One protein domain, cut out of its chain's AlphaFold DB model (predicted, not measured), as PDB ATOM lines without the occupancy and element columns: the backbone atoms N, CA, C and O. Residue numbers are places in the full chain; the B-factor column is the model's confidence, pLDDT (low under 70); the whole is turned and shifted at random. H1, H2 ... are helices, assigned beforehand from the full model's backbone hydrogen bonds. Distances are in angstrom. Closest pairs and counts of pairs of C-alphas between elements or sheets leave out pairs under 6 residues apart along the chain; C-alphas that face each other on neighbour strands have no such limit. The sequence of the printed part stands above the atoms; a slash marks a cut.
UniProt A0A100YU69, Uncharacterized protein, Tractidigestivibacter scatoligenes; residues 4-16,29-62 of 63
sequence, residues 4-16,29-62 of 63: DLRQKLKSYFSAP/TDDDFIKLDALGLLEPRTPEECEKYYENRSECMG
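This is residues 4 to 16 and 29 to 62 of the 63 residues of an uncharacterized protein of Tractidigestivibacter scatoligenes (UniProt A0A100YU69). The longest helix, H3, runs with its last residues, 57 to 61, into the side of H1 at about a right angle, so that the two make a T with H1 as the crossbar. H2 comes near the first end of H1, and residues 39 to 46 lead from H2 back to the beginning of H3, so that the helices form an open frame with few contacts between them. The printed part has 47 residues with three named helices, in the order H1, H2, H3 along the chain, and no named strand; the class is all helix. The whole is compact, with a radius of gyration of the C-alphas of 10.4 A, and rounded, its C-alphas spanning 25 by 25 by 18 A along the three main axes.

H3 is the longest helix, residues 47 to 61, 20.9 A from first to last C-alpha; it begins at C-alpha 47 at (30.752, -30.853, 42.776) and ends at C-alpha 61 at (21.585, -12.051, 42.145). H1 holds residues 4 to 14 and is 15.4 A long, with C-alpha 4 at (10.174, -15.094, 50.292). H2 holds residues 30 to 38 and is 12.5 A long.

H3 touches H1 with residues 57 to 61 alone. The closest C-alphas of the two are those of Lys 10 and Cys 60, 5.7 A apart. Their lines are about perpendicular, at 81 degrees, and their centres are 13.0 A apart. H1 and H2 are close but not clearly touching, with 1 pair of C-alphas within 8 A, those of Leu 5 and Asp 32, 7.0 A apart. The lines of H1 and H2 are about perpendicular too, at 77 degrees, with 13.1 A from centre to centre. H2 and H3 are apart, though they follow each other in the chain. In H1, H2 and H3 every O i to N i+4 pair is within hydrogen-bond range.

The two C-alphas farthest apart are those of Thr 29 and Pro 47, at 27.2 A, while the first and last printed C-alphas, of Asp 4 and Gly 62, are 16.0 A apart. Residues 17 to 28 are cut out and not printed, and C-alphas 16 and 29 are 21.1 A apart across the cut. The link from H1 to H2 is the link across the cut. The link from H2 to H3, 8 residues, is short. The mean pLDDT of the printed part is 85.8, and no printed residue is under 70.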
ATOM      1  N   ASP A   4       9.641 -15.368  48.951       88.50
ATOM      2  CA  ASP A   4      10.174 -15.094  50.292       88.50
ATOM      3  C   ASP A   4      11.570 -15.712  50.473       88.50
ATOM      4  O   ASP A   4      12.533 -15.027  50.835       88.50
ATOM      5  N   LEU A   5      11.716 -16.989  50.097       87.75
ATOM      6  CA  LEU A   5      13.000 -17.694  50.142       87.75
ATOM      7  C   LEU A   5      14.040 -17.016  49.239       87.75
ATOM      8  O   LEU A   5      15.200 -16.871  49.628       87.75
ATOM      9  N   ARG A   6      13.629 -16.540  48.058       87.31
ATOM     10  CA  ARG A   6      14.511 -15.811  47.138       87.31
ATOM     11  C   ARG A   6      15.010 -14.493  47.737       87.31
ATOM     12  O   ARG A   6      16.176 -14.149  47.554       87.31
ATOM     13  N   GLN A   7      14.169 -13.747  48.457       88.31
ATOM     14  CA  GLN A   7      14.578 -12.506  49.134       88.31
ATOM     15  C   GLN A   7      15.548 -12.771  50.294       88.31
ATOM     16  O   GLN A   7      16.548 -12.059  50.451       88.31
ATOM     17  N   LYS A   8      15.304 -13.831  51.070       90.00
ATOM     18  CA  LYS A   8      16.212 -14.285  52.134       90.00
ATOM     19  C   LYS A   8      17.568 -14.710  51.572       90.00
ATOM     20  O   LYS A   8      18.603 -14.264  52.067       90.00
ATOM     21  N   LEU A   9      17.575 -15.485  50.487       89.50
ATOM     22  CA  LEU A   9      18.791 -15.896  49.782       89.50
ATOM     23  C   LEU A   9      19.557 -14.713  49.189       89.50
ATOM     24  O   LEU A   9      20.774 -14.647  49.336       89.50
ATOM     25  N   LYS A  10      18.872 -13.729  48.595       89.06
ATOM     26  CA  LYS A  10      19.506 -12.474  48.160       89.06
ATOM     27  C   LYS A  10      20.229 -11.774  49.305       89.06
ATOM     28  O   LYS A  10      21.375 -11.364  49.135       89.06
ATOM     29  N   SER A  11      19.581 -11.656  50.464       88.50
ATOM     30  CA  SER A  11      20.191 -11.050  51.654       88.50
ATOM     31  C   SER A  11      21.404 -11.851  52.132       88.50
ATOM     32  O   SER A  11      22.449 -11.268  52.410       88.50
ATOM     33  N   TYR A  12      21.297 -13.181  52.143       88.69
ATOM     34  CA  TYR A  12      22.391 -14.088  52.486       88.69
ATOM     35  C   TYR A  12      23.597 -13.944  51.542       88.69
ATOM     36  O   TYR A  12      24.723 -13.788  52.009       88.69
ATOM     37  N   PHE A  13      23.374 -13.942  50.223       88.12
ATOM     38  CA  PHE A  13      24.438 -13.822  49.218       88.12
ATOM     39  C   PHE A  13      25.031 -12.413  49.114       88.12
ATOM     40  O   PHE A  13      26.189 -12.270  48.722       88.12
ATOM     41  N   SER A  14      24.257 -11.382  49.458       88.62
ATOM     42  CA  SER A  14      24.719  -9.987  49.470       88.62
ATOM     43  C   SER A  14      25.462  -9.621  50.755       88.62
ATOM     44  O   SER A  14      26.144  -8.596  50.801       88.62
ATOM     45  N   ALA A  15      25.316 -10.419  51.815       87.25
ATOM     46  CA  ALA A  15      25.993 -10.172  53.073       87.25
ATOM     47  C   ALA A  15      27.517 -10.325  52.908       87.25
ATOM     48  O   ALA A  15      27.978 -11.263  52.249       87.25
ATOM     49  N   PRO A  16      28.320  -9.447  53.535       87.00
ATOM     50  CA  PRO A  16      29.767  -9.559  53.467       87.00
ATOM     51  C   PRO A  16      30.249 -10.909  54.010       87.00
ATOM     52  O   PRO A  16      29.632 -11.510  54.897       87.00
ATOM     53  N   THR A  29      13.637 -19.215  59.456       91.56
ATOM     54  CA  THR A  29      12.882 -20.197  60.235       91.56
ATOM     55  C   THR A  29      13.402 -21.604  59.958       91.56
ATOM     56  O   THR A  29      14.060 -21.830  58.945       91.56
ATOM     57  N   ASP A  30      13.081 -22.573  60.819       91.00
ATOM     58  CA  ASP A  30      13.440 -23.983  60.598       91.00
ATOM     59  C   ASP A  30      12.969 -24.510  59.229       91.00
ATOM     60  O   ASP A  30      13.681 -25.269  58.574       91.00
ATOM     61  N   ASP A  31      11.810 -24.052  58.748       91.06
ATOM     62  CA  ASP A  31      11.276 -24.404  57.425       91.06
ATOM     63  C   ASP A  31      12.154 -23.878  56.273       91.06
ATOM     64  O   ASP A  31      12.352 -24.569  55.272       91.06
ATOM     65  N   ASP A  32      12.756 -22.693  56.428       90.06
ATOM     66  CA  ASP A  32      13.701 -22.150  55.443       90.06
ATOM     67  C   ASP A  32      14.968 -23.009  55.357       90.06
ATOM     68  O   ASP A  32      15.475 -23.259  54.264       90.06
ATOM     69  N   PHE A  33      15.459 -23.510  56.494       88.88
ATOM     70  CA  PHE A  33      16.606 -24.418  56.521       88.88
ATOM     71  C   PHE A  33      16.279 -25.772  55.884       88.88
ATOM     72  O   PHE A  33      17.080 -26.275  55.101       88.88
ATOM     73  N   ILE A  34      15.086 -26.325  56.125       89.50
ATOM     74  CA  ILE A  34      14.622 -27.550  55.448       89.50
ATOM     75  C   ILE A  34      14.568 -27.339  53.928       89.50
ATOM     76  O   ILE A  34      14.990 -28.202  53.159       89.50
ATOM     77  N   LYS A  35      14.095 -26.172  53.476       88.62
ATOM     78  CA  LYS A  35      14.087 -25.814  52.051       88.62
ATOM     79  C   LYS A  35      15.499 -25.703  51.477       88.62
ATOM     80  O   LYS A  35      15.718 -26.173  50.365       88.62
ATOM     81  N   LEU A  36      16.459 -25.118  52.199       86.50
ATOM     82  CA  LEU A  36      17.855 -25.071  51.744       86.50
ATOM     83  C   LEU A  36      18.484 -26.453  51.630       86.50
ATOM     84  O   LEU A  36      19.225 -26.691  50.680       86.50
ATOM     85  N   ASP A  37      18.207 -27.333  52.588       85.44
ATOM     86  CA  ASP A  37      18.713 -28.704  52.587       85.44
ATOM     87  C   ASP A  37      18.180 -29.464  51.367       85.44
ATOM     88  O   ASP A  37      18.952 -30.005  50.578       85.44
ATOM     89  N   ALA A  38      16.871 -29.363  51.111       84.25
ATOM     90  CA  ALA A  38      16.236 -29.938  49.925       84.25
ATOM     91  C   ALA A  38      16.792 -29.378  48.599       84.25
ATOM     92  O   ALA A  38      16.745 -30.055  47.569       84.25
ATOM     93  N   LEU A  39      17.318 -28.151  48.615       79.75
ATOM     94  CA  LEU A  39      17.963 -27.505  47.469       79.75
ATOM     95  C   LEU A  39      19.476 -27.776  47.382       79.75
ATOM     96  O   LEU A  39      20.090 -27.399  46.384       79.75
ATOM     97  N   GLY A  40      20.082 -28.422  48.384       78.50
ATOM     98  CA  GLY A  40      21.526 -28.672  48.450       78.50
ATOM     99  C   GLY A  40      22.366 -27.415  48.718       78.50
ATOM    100  O   GLY A  40      23.513 -27.336  48.287       78.50
ATOM    101  N   LEU A  41      21.795 -26.403  49.383       80.25
ATOM    102  CA  LEU A  41      22.416 -25.082  49.576       80.25
ATOM    103  C   LEU A  41      23.073 -24.876  50.946       80.25
ATOM    104  O   LEU A  41      23.840 -23.928  51.112       80.25
ATOM    105  N   LEU A  42      22.753 -25.718  51.929       76.00
ATOM    106  CA  LEU A  42      23.210 -25.563  53.314       76.00
ATOM    107  C   LEU A  42      24.706 -25.856  53.466       76.00
ATOM    108  O   LEU A  42      25.438 -25.076  54.071       76.00
ATOM    109  N   GLU A  43      25.163 -26.957  52.877       74.12
ATOM    110  CA  GLU A  43      26.559 -27.384  52.892       74.12
ATOM    111  C   GLU A  43      26.868 -28.173  51.611       74.12
ATOM    112  O   GLU A  43      26.838 -29.403  51.637       74.12
ATOM    113  N   PRO A  44      27.157 -27.508  50.479       74.38
ATOM    114  CA  PRO A  44      27.521 -28.220  49.262       74.38
ATOM    115  C   PRO A  44      28.845 -28.967  49.477       74.38
ATOM    116  O   PRO A  44      29.897 -28.355  49.672       74.38
ATOM    117  N   ARG A  45      28.797 -30.305  49.487       78.69
ATOM    118  CA  ARG A  45      29.965 -31.179  49.729       78.69
ATOM    119  C   ARG A  45      30.410 -31.917  48.473       78.69
ATOM    120  O   ARG A  45      31.511 -32.466  48.440       78.69
ATOM    121  N   THR A  46      29.572 -31.920  47.443       84.12
ATOM    122  CA  THR A  46      29.853 -32.522  46.138       84.12
ATOM    123  C   THR A  46      29.980 -31.461  45.038       84.12
ATOM    124  O   THR A  46      29.447 -30.360  45.181       84.12
ATOM    125  N   PRO A  47      30.673 -31.763  43.921       85.75
ATOM    126  CA  PRO A  47      30.752 -30.853  42.776       85.75
ATOM    127  C   PRO A  47      29.372 -30.430  42.251       85.75
ATOM    128  O   PRO A  47      29.156 -29.243  42.038       85.75
ATOM    129  N   GLU A  48      28.423 -31.366  42.155       84.56
ATOM    130  CA  GLU A  48      27.047 -31.079  41.723       84.56
ATOM    131  C   GLU A  48      26.311 -30.126  42.678       84.56
ATOM    132  O   GLU A  48      25.575 -29.245  42.235       84.56
ATOM    133  N   GLU A  49      26.497 -30.265  43.993       82.75
ATOM    134  CA  GLU A  49      25.907 -29.331  44.961       82.75
ATOM    135  C   GLU A  49      26.552 -27.946  44.885       82.75
ATOM    136  O   GLU A  49      25.858 -26.938  44.997       82.75
ATOM    137  N   CYS A  50      27.863 -27.877  44.636       84.19
ATOM    138  CA  CYS A  50      28.537 -26.611  44.358       84.19
ATOM    139  C   CYS A  50      27.966 -25.945  43.099       84.19
ATOM    140  O   CYS A  50      27.674 -24.752  43.128       84.19
ATOM    141  N   GLU A  51      27.767 -26.691  42.009       87.94
ATOM    142  CA  GLU A  51      27.159 -26.167  40.779       87.94
ATOM    143  C   GLU A  51      25.747 -25.626  41.036       87.94
ATOM    144  O   GLU A  51      25.457 -24.484  40.674       87.94
ATOM    145  N   LYS A  52      24.904 -26.373  41.762       85.31
ATOM    146  CA  LYS A  52      23.568 -25.905  42.176       85.31
ATOM    147  C   LYS A  52      23.621 -24.668  43.066       85.31
ATOM    148  O   LYS A  52      22.760 -23.795  42.954       85.31
ATOM    149  N   TYR A  53      24.604 -24.577  43.957       87.25
ATOM    150  CA  TYR A  53      24.810 -23.394  44.786       87.25
ATOM    151  C   TYR A  53      25.112 -22.160  43.933       87.25
ATOM    152  O   TYR A  53      24.488 -21.115  44.126       87.25
ATOM    153  N   TYR A  54      26.020 -22.277  42.961       85.88
ATOM    154  CA  TYR A  54      26.354 -21.171  42.063       85.88
ATOM    155  C   TYR A  54      25.203 -20.804  41.123       85.88
ATOM    156  O   TYR A  54      24.964 -19.615  40.924       85.88
ATOM    157  N   GLU A  55      24.456 -21.782  40.609       88.56
ATOM    158  CA  GLU A  55      23.265 -21.544  39.784       88.56
ATOM    159  C   GLU A  55      22.200 -20.756  40.561       88.56
ATOM    160  O   GLU A  55      21.761 -19.693  40.117       88.56
ATOM    161  N   ASN A  56      21.860 -21.202  41.776       85.75
ATOM    162  CA  ASN A  56      20.906 -20.501  42.639       85.75
ATOM    163  C   ASN A  56      21.400 -19.107  43.036       85.75
ATOM    164  O   ASN A  56      20.606 -18.166  43.107       85.75
ATOM    165  N   ARG A  57      22.707 -18.949  43.282       87.38
ATOM    166  CA  ARG A  57      23.316 -17.640  43.539       87.38
ATOM    167  C   ARG A  57      23.147 -16.713  42.334       87.38
ATOM    168  O   ARG A  57      22.700 -15.586  42.531       87.38
ATOM    169  N   SER A  58      23.442 -17.179  41.118       88.81
ATOM    170  CA  SER A  58      23.273 -16.401  39.878       88.81
ATOM    171  C   SER A  58      21.813 -15.999  39.672       88.81
ATOM    172  O   SER A  58      21.512 -14.820  39.503       88.81
ATOM    173  N   GLU A  59      20.876 -16.950  39.803       86.69
ATOM    174  CA  GLU A  59      19.435 -16.695  39.669       86.69
ATOM    175  C   GLU A  59      18.936 -15.675  40.709       86.69
ATOM    176  O   GLU A  59      18.115 -14.794  40.413       86.69
ATOM    177  N   CYS A  60      19.426 -15.770  41.947       86.44
ATOM    178  CA  CYS A  60      19.068 -14.836  43.005       86.44
ATOM    179  C   CYS A  60      19.647 -13.444  42.756       86.44
ATOM    180  O   CYS A  60      18.926 -12.466  42.932       86.44
ATOM    181  N   MET A  61      20.904 -13.336  42.332       85.62
ATOM    182  CA  MET A  61      21.585 -12.051  42.145       85.62
ATOM    183  C   MET A  61      21.276 -11.388  40.794       85.62
ATOM    184  O   MET A  61      21.466 -10.181  40.662       85.62
ATOM    185  N   GLY A  62      20.720 -12.134  39.833       80.44
ATOM    186  CA  GLY A  62      20.469 -11.653  38.473       80.44
ATOM    187  C   GLY A  62      21.749 -11.513  37.643       80.44
ATOM    188  O   GLY A  62      21.806 -10.628  36.791       80.44
TER     189      GLY A  62